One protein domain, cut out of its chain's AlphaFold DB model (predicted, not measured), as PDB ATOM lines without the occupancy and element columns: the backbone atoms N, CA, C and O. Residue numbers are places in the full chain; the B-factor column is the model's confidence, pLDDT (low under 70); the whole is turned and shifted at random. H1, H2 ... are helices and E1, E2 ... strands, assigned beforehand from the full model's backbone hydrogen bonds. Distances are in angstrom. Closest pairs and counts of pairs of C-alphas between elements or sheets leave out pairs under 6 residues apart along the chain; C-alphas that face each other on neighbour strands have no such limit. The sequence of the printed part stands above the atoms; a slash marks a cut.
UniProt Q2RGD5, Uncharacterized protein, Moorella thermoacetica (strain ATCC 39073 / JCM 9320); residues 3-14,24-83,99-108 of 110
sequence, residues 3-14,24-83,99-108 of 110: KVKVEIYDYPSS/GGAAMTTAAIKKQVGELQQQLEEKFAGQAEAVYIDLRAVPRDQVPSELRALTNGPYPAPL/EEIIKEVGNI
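What this domain is: This is residues 3 to 14, 24 to 83 and 99 to 108 of the 110 residues of an uncharacterized protein of Moorella thermoacetica (strain ATCC 39073 / JCM 9320) (UniProt Q2RGD5). Two long parallel strands, E1 and E2, lie side by side as a narrow ribbon, and the long helix H1 runs back along it, packed mainly on E2. H3 sits near the ribbon's beginning, close to the last part of H1, while the small helix H2 lies off past the other end, away from H1 and H3. The 82 printed residues hold, in chain order, E1, H1, E2, H2 and H3: three named helices and two named strands, with the sheet order E1, E2, parallel, and the class mixed, helices and strands. The whole is compact, with a radius of gyration of the C-alphas of 13.5 A and spans of 35 by 24 by 21 A.

How they stand to each other: The sheet has two strands, E1, residues 4 to 10, and E2, residues 52 to 58. They are parallel neighbours, with 20 degrees between their directions. C-alphas 6 and 54 face each other at 4.5 A. N 6 and O 53 are within hydrogen-bond range at 2.8 A, and so are N 57 and O 8 at 2.9 A. H1, residues 30 to 47, has 13 pairs of C-alphas within 8 A of E2, the closest being those of Gln 41 and Ala 54, 5.1 A apart. With E1 it has 3 such pairs, the closest those of Asp 10 and Thr 30 at 6.9 A. H3, residues 99 to 108, is close to H1 but not clearly touching it, with the C-alphas of Leu 44 and Ile 102 closest at 6.8 A. These two helices run the same way at a steep tilt of 46 degrees. The closest C-alphas of E1 and H3 are those of Val 4 and Val 105, 7.0 A apart. H2, residues 69 to 75, is apart from E1, H1 and H3. In H1 and H3 every O i to N i+4 pair is within hydrogen-bond range; in H2 it is 2 of 3.

Where its parts are: E1 begins at C-alpha 4, (-24.752, -30.751, 41.670), and spans 19.4 A; E2 spans 19.9 A. H1 begins at C-alpha 30, (-46.524, -23.533, 36.592), and is 25.5 A long. H2 is 9.8 A long. H3 is 14.5 A long and ends at C-alpha 108, (-22.610, -30.716, 49.174).

The domain as a whole: The two C-alphas farthest apart are those of Glu 46 and Asp 65, at 37.3 A. Residues 15 to 23 are not printed, with 12.8 A from C-alpha 14 to C-alpha 24. Residues 84 to 98 are not printed either, with 16.0 A from C-alpha 83 to C-alpha 99. Of the links printed whole, H1 to E2 is tight and E2 to H2 is short. Mean pLDDT of the printed part is 89.6; residues 14 and 24 to 26 are under 70.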
ATOM      1  N   LYS A   3     -21.628 -31.839  38.102       92.12
ATOM      2  CA  LYS A   3     -22.332 -30.709  38.714       92.12
ATOM      3  C   LYS A   3     -23.394 -31.227  39.679       92.12
ATOM      4  O   LYS A   3     -24.063 -32.205  39.351       92.12
ATOM      5  N   VAL A   4     -23.595 -30.533  40.794       96.56
ATOM      6  CA  VAL A   4     -24.752 -30.751  41.670       96.56
ATOM      7  C   VAL A   4     -26.010 -30.330  40.915       96.56
ATOM      8  O   VAL A   4     -26.131 -29.182  40.480       96.56
ATOM      9  N   LYS A   5     -26.945 -31.263  40.738       97.25
ATOM     10  CA  LYS A   5     -28.206 -30.999  40.039       97.25
ATOM     11  C   LYS A   5     -29.320 -30.691  41.021       97.25
ATOM     12  O   LYS A   5     -29.584 -31.480  41.923       97.25
ATOM     13  N   VAL A   6     -30.008 -29.580  40.797       97.81
ATOM     14  CA  VAL A   6     -31.277 -29.271  41.451       97.81
ATOM     15  C   VAL A   6     -32.390 -29.441  40.428       97.81
ATOM     16  O   VAL A   6     -32.536 -28.644  39.507       97.81
ATOM     17  N   GLU A   7     -33.174 -30.497  40.559       97.44
ATOM     18  CA  GLU A   7     -34.255 -30.829  39.638       97.44
ATOM     19  C   GLU A   7     -35.595 -30.409  40.242       97.44
ATOM     20  O   GLU A   7     -35.941 -30.795  41.359       97.44
ATOM     21  N   ILE A   8     -36.352 -29.605  39.500       97.31
ATOM     22  CA  ILE A   8     -37.656 -29.093  39.907       97.31
ATOM     23  C   ILE A   8     -38.705 -29.732  39.010       97.31
ATOM     24  O   ILE A   8     -38.886 -29.338  37.855       97.31
ATOM     25  N   TYR A   9     -39.397 -30.722  39.558       94.81
ATOM     26  CA  TYR A   9     -40.438 -31.463  38.865       94.81
ATOM     27  C   TYR A   9     -41.784 -30.754  39.032       94.81
ATOM     28  O   TYR A   9     -42.335 -30.693  40.136       94.81
ATOM     29  N   ASP A  10     -42.330 -30.242  37.930       93.94
ATOM     30  CA  ASP A  10     -43.701 -29.735  37.849       93.94
ATOM     31  C   ASP A  10     -44.625 -30.855  37.360       93.94
ATOM     32  O   ASP A  10     -44.491 -31.348  36.243       93.94
ATOM     33  N   TYR A  11     -45.564 -31.278  38.198       90.56
ATOM     34  CA  TYR A  11     -46.472 -32.390  37.930       90.56
ATOM     35  C   TYR A  11     -47.913 -31.986  38.247       90.56
ATOM     36  O   TYR A  11     -48.149 -31.014  38.974       90.56
ATOM     37  N   PRO A  12     -48.910 -32.701  37.692       83.06
ATOM     38  CA  PRO A  12     -50.304 -32.384  37.935       83.06
ATOM     39  C   PRO A  12     -50.674 -32.790  39.365       83.06
ATOM     40  O   PRO A  12     -51.161 -33.887  39.616       83.06
ATOM     41  N   SER A  13     -50.444 -31.879  40.305       73.38
ATOM     42  CA  SER A  13     -50.975 -31.956  41.658       73.38
ATOM     43  C   SER A  13     -52.366 -31.337  41.646       73.38
ATOM     44  O   SER A  13     -52.531 -30.163  41.304       73.38
ATOM     45  N   SER A  14     -53.381 -32.101  42.045       57.06
ATOM     46  CA  SER A  14     -54.645 -31.499  42.461       57.06
ATOM     47  C   SER A  14     -54.321 -30.621  43.662       57.06
ATOM     48  O   SER A  14     -53.936 -31.147  44.703       57.06
ATOM     49  N   GLY A  24     -50.068 -26.743  54.715       42.34
ATOM     50  CA  GLY A  24     -49.578 -27.382  53.506       42.34
ATOM     51  C   GLY A  24     -49.798 -26.416  52.357       42.34
ATOM     52  O   GLY A  24     -50.943 -26.150  51.983       42.34
ATOM     53  N   GLY A  25     -48.697 -25.840  51.873       52.91
ATOM     54  CA  GLY A  25     -48.694 -24.876  50.785       52.91
ATOM     55  C   GLY A  25     -49.513 -25.403  49.616       52.91
ATOM     56  O   GLY A  25     -49.368 -26.556  49.203       52.91
ATOM     57  N   ALA A  26     -50.426 -24.571  49.119       64.06
ATOM     58  CA  ALA A  26     -51.132 -24.873  47.888       64.06
ATOM     59  C   ALA A  26     -50.104 -25.173  46.791       64.06
ATOM     60  O   ALA A  26     -49.077 -24.502  46.718       64.06
ATOM     61  N   ALA A  27     -50.393 -26.161  45.938       76.94
ATOM     62  CA  ALA A  27     -49.538 -26.457  44.798       76.94
ATOM     63  C   ALA A  27     -49.251 -25.167  44.017       76.94
ATOM     64  O   ALA A  27     -50.173 -24.410  43.686       76.94
ATOM     65  N   MET A  28     -47.977 -24.916  43.731       87.62
ATOM     66  CA  MET A  28     -47.593 -23.729  42.987       87.62
ATOM     67  C   MET A  28     -48.157 -23.783  41.566       87.62
ATOM     68  O   MET A  28     -48.306 -24.843  40.951       87.62
ATOM     69  N   THR A  29     -48.427 -22.611  40.998       90.69
ATOM     70  CA  THR A  29     -48.752 -22.520  39.573       90.69
ATOM     71  C   THR A  29     -47.500 -22.766  38.731       90.69
ATOM     72  O   THR A  29     -46.410 -22.338  39.108       90.69
ATOM     73  N   THR A  30     -47.642 -23.357  37.540       91.81
ATOM     74  CA  THR A  30     -46.524 -23.533  36.592       91.81
ATOM     75  C   THR A  30     -45.791 -22.222  36.292       91.81
ATOM     76  O   THR A  30     -44.572 -22.212  36.149       91.81
ATOM     77  N   ALA A  31     -46.507 -21.095  36.224       92.69
ATOM     78  CA  ALA A  31     -45.894 -19.785  36.015       92.69
ATOM     79  C   ALA A  31     -45.000 -19.367  37.197       92.69
ATOM     80  O   ALA A  31     -43.887 -18.891  36.979       92.69
ATOM     81  N   ALA A  32     -45.458 -19.583  38.436       93.62
ATOM     82  CA  ALA A  32     -44.669 -19.308  39.637       93.62
ATOM     83  C   ALA A  32     -43.450 -20.237  39.743       93.62
ATOM     84  O   ALA A  32     -42.352 -19.750  40.000       93.62
ATOM     85  N   ILE A  33     -43.626 -21.531  39.451       94.81
ATOM     86  CA  ILE A  33     -42.539 -22.522  39.407       94.81
ATOM     87  C   ILE A  33     -41.465 -22.064  38.420       94.81
ATOM     88  O   ILE A  33     -40.310 -21.905  38.796       94.81
ATOM     89  N   LYS A  34     -41.834 -21.783  37.162       95.62
ATOM     90  CA  LYS A  34     -40.876 -21.349  36.132       95.62
ATOM     91  C   LYS A  34     -40.127 -20.078  36.524       95.62
ATOM     92  O   LYS A  34     -38.925 -19.993  36.291       95.62
ATOM     93  N   LYS A  35     -40.823 -19.108  37.129       96.69
ATOM     94  CA  LYS A  35     -40.202 -17.875  37.624       96.69
ATOM     95  C   LYS A  35     -39.140 -18.180  38.687       96.69
ATOM     96  O   LYS A  35     -37.998 -17.762  38.525       96.69
ATOM     97  N   GLN A  36     -39.499 -18.931  39.727       96.50
ATOM     98  CA  GLN A  36     -38.579 -19.270  40.816       96.50
ATOM     99  C   GLN A  36     -37.420 -20.160  40.357       96.50
ATOM    100  O   GLN A  36     -36.299 -19.973  40.818       96.50
ATOM    101  N   VAL A  37     -37.639 -21.083  39.411       97.50
ATOM    102  CA  VAL A  37     -36.534 -21.858  38.822       97.50
ATOM    103  C   VAL A  37     -35.540 -20.938  38.116       97.50
ATOM    104  O   VAL A  37     -34.341 -21.119  38.291       97.50
ATOM    105  N   GLY A  38     -36.007 -19.933  37.368       97.50
ATOM    106  CA  GLY A  38     -35.119 -18.947  36.745       97.50
ATOM    107  C   GLY A  38     -34.311 -18.142  37.771       97.50
ATOM    108  O   GLY A  38     -33.104 -17.969  37.609       97.50
ATOM    109  N   GLU A  39     -34.953 -17.710  38.859       97.00
ATOM    110  CA  GLU A  39     -34.284 -17.029  39.979       97.00
ATOM    111  C   GLU A  39     -33.243 -17.936  40.658       97.00
ATOM    112  O   GLU A  39     -32.148 -17.485  40.996       97.00
ATOM    113  N   LEU A  40     -33.552 -19.221  40.843       97.94
ATOM    114  CA  LEU A  40     -32.635 -20.201  41.425       97.94
ATOM    115  C   LEU A  40     -31.454 -20.503  40.495       97.94
ATOM    116  O   LEU A  40     -30.319 -20.568  40.958       97.94
ATOM    117  N   GLN A  41     -31.701 -20.657  39.191       97.62
ATOM    118  CA  GLN A  41     -30.656 -20.855  38.184       97.62
ATOM    119  C   GLN A  41     -29.635 -19.719  38.216       97.62
ATOM    120  O   GLN A  41     -28.435 -19.984  38.253       97.62
ATOM    121  N   GLN A  42     -30.110 -18.469  38.250       97.44
ATOM    122  CA  GLN A  42     -29.240 -17.299  38.335       97.44
ATOM    123  C   GLN A  42     -28.385 -17.337  39.608       97.44
ATOM    124  O   GLN A  42     -27.163 -17.237  39.526       97.44
ATOM    125  N   GLN A  43     -29.002 -17.571  40.767       97.50
ATOM    126  CA  GLN A  43     -28.282 -17.588  42.041       97.50
ATOM    127  C   GLN A  43     -27.262 -18.731  42.151       97.50
ATOM    128  O   GLN A  43     -26.202 -18.546  42.752       97.50
ATOM    129  N   LEU A  44     -27.565 -19.910  41.596       97.56
ATOM    130  CA  LEU A  44     -26.628 -21.035  41.563       97.56
ATOM    131  C   LEU A  44     -25.426 -20.735  40.668       97.56
ATOM    132  O   LEU A  44     -24.303 -21.024  41.070       97.56
ATOM    133  N   GLU A  45     -25.636 -20.120  39.504       95.94
ATOM    134  CA  GLU A  45     -24.536 -19.722  38.620       95.94
ATOM    135  C   GLU A  45     -23.665 -18.634  39.267       95.94
ATOM    136  O   GLU A  45     -22.439 -18.728  39.241       95.94
ATOM    137  N   GLU A  46     -24.271 -17.638  39.920       96.94
ATOM    138  CA  GLU A  46     -23.534 -16.572  40.611       96.94
ATOM    139  C   GLU A  46     -22.686 -17.092  41.784       96.94
ATOM    140  O   GLU A  46     -21.584 -16.594  42.021       96.94
ATOM    141  N   LYS A  47     -23.187 -18.079  42.540       96.69
ATOM    142  CA  LYS A  47     -22.527 -18.582  43.760       96.69
ATOM    143  C   LYS A  47     -21.618 -19.783  43.524       96.69
ATOM    144  O   LYS A  47     -20.627 -19.940  44.234       96.69
ATOM    145  N   PHE A  48     -21.958 -20.629  42.559       96.00
ATOM    146  CA  PHE A  48     -21.334 -21.930  42.326       96.00
ATOM    147  C   PHE A  48     -21.051 -22.135  40.834       96.00
ATOM    148  O   PHE A  48     -21.314 -23.212  40.298       96.00
ATOM    149  N   ALA A  49     -20.540 -21.098  40.159       93.44
ATOM    150  CA  ALA A  49     -20.312 -21.061  38.713       93.44
ATOM    151  C   ALA A  49     -19.741 -22.379  38.164       93.44
ATOM    152  O   ALA A  49     -18.642 -22.813  38.524       93.44
ATOM    153  N   GLY A  50     -20.518 -23.038  37.299       92.31
ATOM    154  CA  GLY A  50     -20.142 -24.307  36.672       92.31
ATOM    155  C   GLY A  50     -20.126 -25.548  37.581       92.31
ATOM    156  O   GLY A  50     -19.800 -26.624  37.079       92.31
ATOM    157  N   GLN A  51     -20.492 -25.436  38.859       96.56
ATOM    158  CA  GLN A  51     -20.516 -26.529  39.845       96.56
ATOM    159  C   GLN A  51     -21.931 -26.976  40.224       96.56
ATOM    160  O   GLN A  51     -22.104 -28.122  40.628       96.56
ATOM    161  N   ALA A  52     -22.939 -26.118  40.059       97.12
ATOM    162  CA  ALA A  52     -24.337 -26.460  40.299       97.12
ATOM    163  C   ALA A  52     -25.248 -25.925  39.190       97.12
ATOM    164  O   ALA A  52     -24.930 -24.933  38.538       97.12
ATOM    165  N   GLU A  53     -26.382 -26.585  38.968       97.12
ATOM    166  CA  GLU A  53     -27.408 -26.123  38.030       97.12
ATOM    167  C   GLU A  53     -28.810 -26.486  38.523       97.12
ATOM    168  O   GLU A  53     -29.019 -27.562  39.082       97.12
ATOM    169  N   ALA A  54     -29.779 -25.598  38.288       97.56
ATOM    170  CA  ALA A  54     -31.192 -25.903  38.474       97.56
ATOM    171  C   ALA A  54     -31.854 -26.227  37.130       97.56
ATOM    172  O   ALA A  54     -31.588 -25.571  36.122       97.56
ATOM    173  N   VAL A  55     -32.737 -27.222  37.109       96.69
ATOM    174  CA  VAL A  55     -33.411 -27.704  35.901       96.69
ATOM    175  C   VAL A  55     -34.907 -27.817  36.166       96.69
ATOM    176  O   VAL A  55     -35.337 -28.518  37.077       96.69
ATOM    177  N   TYR A  56     -35.706 -27.138  35.346       96.94
ATOM    178  CA  TYR A  56     -37.156 -27.322  35.317       96.94
ATOM    179  C   TYR A  56     -37.506 -28.566  34.495       96.94
ATOM    180  O   TYR A  56     -37.084 -28.684  33.341       96.94
ATOM    181  N   ILE A  57     -38.311 -29.461  35.064       95.25
ATOM    182  CA  ILE A  57     -38.765 -30.696  34.421       95.25
ATOM    183  C   ILE A  57     -40.293 -30.711  34.415       95.25
ATOM    184  O   ILE A  57     -40.935 -30.757  35.463       95.25
ATOM    185  N   ASP A  58     -40.876 -30.683  33.217       93.19
ATOM    186  CA  ASP A  58     -42.324 -30.755  33.021       93.19
ATOM    187  C   ASP A  58     -42.785 -32.214  32.965       93.19
ATOM    188  O   ASP A  58     -42.546 -32.916  31.983       93.19
ATOM    189  N   LEU A  59     -43.465 -32.667  34.014       92.00
ATOM    190  CA  LEU A  59     -44.132 -33.967  34.061       92.00
ATOM    191  C   LEU A  59     -45.637 -33.863  33.790       92.00
ATOM    192  O   LEU A  59     -46.323 -34.883  33.764       92.00
ATOM    193  N   ARG A  60     -46.187 -32.662  33.570       87.38
ATOM    194  CA  ARG A  60     -47.619 -32.482  33.270       87.38
ATOM    195  C   ARG A  60     -47.997 -33.069  31.922       87.38
ATOM    196  O   ARG A  60     -49.102 -33.585  31.781       87.38
ATOM    197  N   ALA A  61     -47.087 -32.998  30.954       84.06
ATOM    198  CA  ALA A  61     -47.270 -33.565  29.620       84.06
ATOM    199  C   ALA A  61     -46.786 -35.023  29.496       84.06
ATOM    200  O   ALA A  61     -46.974 -35.637  28.446       84.06
ATOM    201  N   VAL A  62     -46.159 -35.580  30.537       87.38
ATOM    202  CA  VAL A  62     -45.562 -36.920  30.494       87.38
ATOM    203  C   VAL A  62     -46.603 -37.969  30.906       87.38
ATOM    204  O   VAL A  62     -47.184 -37.861  31.990       87.38
ATOM    205  N   PRO A  63     -46.850 -39.009  30.084       86.44
ATOM    206  CA  PRO A  63     -47.707 -40.123  30.476       86.44
ATOM    207  C   PRO A  63     -47.204 -40.795  31.758       86.44
ATOM    208  O   PRO A  63     -46.008 -41.018  31.938       86.44
ATOM    209  N   ARG A  64     -48.120 -41.144  32.667       80.06
ATOM    210  CA  ARG A  64     -47.769 -41.650  34.010       80.06
ATOM    211  C   ARG A  64     -46.934 -42.931  33.997       80.06
ATOM    212  O   ARG A  64     -46.171 -43.168  34.931       80.06
ATOM    213  N   ASP A  65     -47.105 -43.775  32.988       85.81
ATOM    214  CA  ASP A  65     -46.338 -45.006  32.790       85.81
ATOM    215  C   ASP A  65     -44.889 -44.748  32.345       85.81
ATOM    216  O   ASP A  65     -44.045 -45.623  32.519       85.81
ATOM    217  N   GLN A  66     -44.594 -43.541  31.857       87.75
ATOM    218  CA  GLN A  66     -43.259 -43.108  31.437       87.75
ATOM    219  C   GLN A  66     -42.506 -42.340  32.535       87.75
ATOM    220  O   GLN A  66     -41.310 -42.094  32.401       87.75
ATOM    221  N   VAL A  67     -43.179 -41.975  33.632       85.81
ATOM    222  CA  VAL A  67     -42.527 -41.383  34.806       85.81
ATOM    223  C   VAL A  67     -41.808 -42.493  35.591       85.81
ATOM    224  O   VAL A  67     -42.452 -43.497  35.921       85.81
ATOM    225  N   PRO A  68     -40.514 -42.325  35.942       87.25
ATOM    226  CA  PRO A  68     -39.773 -43.280  36.767       87.25
ATOM    227  C   PRO A  68     -40.526 -43.650  38.049       87.25
ATOM    228  O   PRO A  68     -41.161 -42.795  38.667       87.25
ATOM    229  N   SER A  69     -40.460 -44.916  38.464       85.75
ATOM    230  CA  SER A  69     -41.236 -45.459  39.591       85.75
ATOM    231  C   SER A  69     -41.076 -44.676  40.896       85.75
ATOM    232  O   SER A  69     -42.052 -44.467  41.619       85.75
ATOM    233  N   GLU A  70     -39.861 -44.223  41.168       83.38
ATOM    234  CA  GLU A  70     -39.437 -43.488  42.353       83.38
ATOM    235  C   GLU A  70     -40.093 -42.104  42.387       83.38
ATOM    236  O   GLU A  70     -40.738 -41.734  43.368       83.38
ATOM    237  N   LEU A  71     -40.030 -41.377  41.267       84.12
ATOM    238  CA  LEU A  71     -40.710 -40.092  41.104       84.12
ATOM    239  C   LEU A  71     -42.227 -40.265  41.085       84.12
ATOM    240  O   LEU A  71     -42.959 -39.444  41.633       84.12
ATOM    241  N   ARG A  72     -42.727 -41.353  40.498       84.12
ATOM    242  CA  ARG A  72     -44.158 -41.647  40.414       84.12
ATOM    243  C   ARG A  72     -44.781 -41.850  41.795       84.12
ATOM    244  O   ARG A  72     -45.916 -41.424  41.999       84.12
ATOM    245  N   ALA A  73     -44.067 -42.470  42.736       82.06
ATOM    246  CA  ALA A  73     -44.538 -42.634  44.113       82.06
ATOM    247  C   ALA A  73     -44.688 -41.285  44.839       82.06
ATOM    248  O   ALA A  73     -45.659 -41.078  45.564       82.06
ATOM    249  N   LEU A  74     -43.764 -40.352  44.599       79.50
ATOM    250  CA  LEU A  74     -43.773 -39.025  45.219       79.50
ATOM    251  C   LEU A  74     -44.813 -38.098  44.575       79.50
ATOM    252  O   LEU A  74     -45.562 -37.427  45.277       79.50
ATOM    253  N   THR A  75     -44.906 -38.111  43.247       80.50
ATOM    254  CA  THR A  75     -45.772 -37.209  42.463       80.50
ATOM    255  C   THR A  75     -47.243 -37.635  42.409       80.50
ATOM    256  O   THR A  75     -48.099 -36.810  42.104       80.50
ATOM    257  N   ASN A  76     -47.565 -38.898  42.724       75.25
ATOM    258  CA  ASN A  76     -48.950 -39.357  42.940       75.25
ATOM    259  C   ASN A  76     -49.334 -39.437  44.426       75.25
ATOM    260  O   ASN A  76     -50.441 -39.867  44.751       75.25
ATOM    261  N   GLY A  77     -48.402 -39.100  45.317       71.44
ATOM    262  CA  GLY A  77     -48.599 -39.119  46.758       71.44
ATOM    263  C   GLY A  77     -49.270 -37.841  47.283       71.44
ATOM    264  O   GLY A  77     -49.863 -37.080  46.522       71.44
ATOM    265  N   PRO A  78     -49.168 -37.577  48.596       74.12
ATOM    266  CA  PRO A  78     -49.759 -36.395  49.226       74.12
ATOM    267  C   PRO A  78     -48.958 -35.105  48.983       74.12
ATOM    268  O   PRO A  78     -49.320 -34.057  49.514       74.12
ATOM    269  N   TYR A  79     -47.842 -35.175  48.254       82.25
ATOM    270  CA  TYR A  79     -46.925 -34.053  48.109       82.25
ATOM    271  C   TYR A  79     -47.436 -33.053  47.062       82.25
ATOM    272  O   TYR A  79     -47.740 -33.450  45.936       82.25
ATOM    273  N   PRO A  80     -47.540 -31.758  47.411       86.94
ATOM    274  CA  PRO A  80     -47.896 -30.722  46.452       86.94
ATOM    275  C   PRO A  80     -46.753 -30.444  45.468       86.94
ATOM    276  O   PRO A  80     -45.573 -30.542  45.806       86.94
ATOM    277  N   ALA A  81     -47.106 -30.043  44.246       89.62
ATOM    278  CA  ALA A  81     -46.135 -29.585  43.255       89.62
ATOM    279  C   ALA A  81     -45.591 -28.177  43.594       89.62
ATOM    280  O   ALA A  81     -46.361 -27.339  44.074       89.62
ATOM    281  N   PRO A  82     -44.315 -27.881  43.282       93.50
ATOM    282  CA  PRO A  82     -43.328 -28.756  42.644       93.50
ATOM    283  C   PRO A  82     -42.627 -29.677  43.650       93.50
ATOM    284  O   PRO A  82     -42.667 -29.431  44.850       93.50
ATOM    285  N   LEU A  83     -41.958 -30.718  43.151       93.62
ATOM    286  CA  LEU A  83     -41.016 -31.531  43.925       93.62
ATOM    287  C   LEU A  83     -39.607 -31.061  43.571       93.62
ATOM    288  O   LEU A  83     -39.239 -31.058  42.397       93.62
ATOM    289  N   GLU A  99     -33.157 -19.952  48.966       96.25
ATOM    290  CA  GLU A  99     -32.095 -19.739  49.956       96.25
ATOM    291  C   GLU A  99     -31.648 -21.038  50.643       96.25
ATOM    292  O   GLU A  99     -30.449 -21.260  50.815       96.25
ATOM    293  N   GLU A 100     -32.589 -21.914  51.005       97.44
ATOM    294  CA  GLU A 100     -32.283 -23.193  51.658       97.44
ATOM    295  C   GLU A 100     -31.628 -24.167  50.679       97.44
ATOM    296  O   GLU A 100     -30.632 -24.806  51.017       97.44
ATOM    297  N   ILE A 101     -32.109 -24.198  49.433       97.88
ATOM    298  CA  ILE A 101     -31.496 -24.980  48.354       97.88
ATOM    299  C   ILE A 101     -30.042 -24.545  48.138       97.88
ATOM    300  O   ILE A 101     -29.152 -25.385  48.060       97.88
ATOM    301  N   ILE A 102     -29.774 -23.238  48.077       97.75
ATOM    302  CA  ILE A 102     -28.419 -22.697  47.899       97.75
ATOM    303  C   ILE A 102     -27.498 -23.113  49.050       97.75
ATOM    304  O   ILE A 102     -26.356 -23.503  48.803       97.75
ATOM    305  N   LYS A 103     -27.971 -23.042  50.301       97.25
ATOM    306  CA  LYS A 103     -27.198 -23.503  51.466       97.25
ATOM    307  C   LYS A 103     -26.896 -24.993  51.369       97.25
ATOM    308  O   LYS A 103     -25.768 -25.404  51.625       97.25
ATOM    309  N   GLU A 104     -27.885 -25.792  50.987       96.69
ATOM    310  CA  GLU A 104     -27.727 -27.234  50.843       96.69
ATOM    311  C   GLU A 104     -26.711 -27.594  49.755       96.69
ATOM    312  O   GLU A 104     -25.807 -28.388  50.006       96.69
ATOM    313  N   VAL A 105     -26.786 -26.951  48.587       97.19
ATOM    314  CA  VAL A 105     -25.790 -27.103  47.516       97.19
ATOM    315  C   VAL A 105     -24.394 -26.718  48.012       97.19
ATOM    316  O   VAL A 105     -23.438 -27.451  47.769       97.19
ATOM    317  N   GLY A 106     -24.273 -25.617  48.758       96.88
ATOM    318  CA  GLY A 106     -23.008 -25.211  49.370       96.88
ATOM    319  C   GLY A 106     -22.433 -26.265  50.321       96.88
ATOM    320  O   GLY A 106     -21.227 -26.484  50.314       96.88
ATOM    321  N   ASN A 107     -23.282 -26.960  51.085       96.38
ATOM    322  CA  ASN A 107     -22.860 -28.051  51.969       96.38
ATOM    323  C   ASN A 107     -22.418 -29.308  51.204       96.38
ATOM    324  O   ASN A 107     -21.582 -30.048  51.708       96.38
ATOM    325  N   ILE A 108     -22.989 -29.573  50.024       95.56
ATOM    326  CA  ILE A 108     -22.610 -30.716  49.174       95.56
ATOM    327  C   ILE A 108     -21.266 -30.463  48.476       95.56
ATOM    328  O   ILE A 108     -20.497 -31.396  48.265       95.56
TER     329      ILE A 108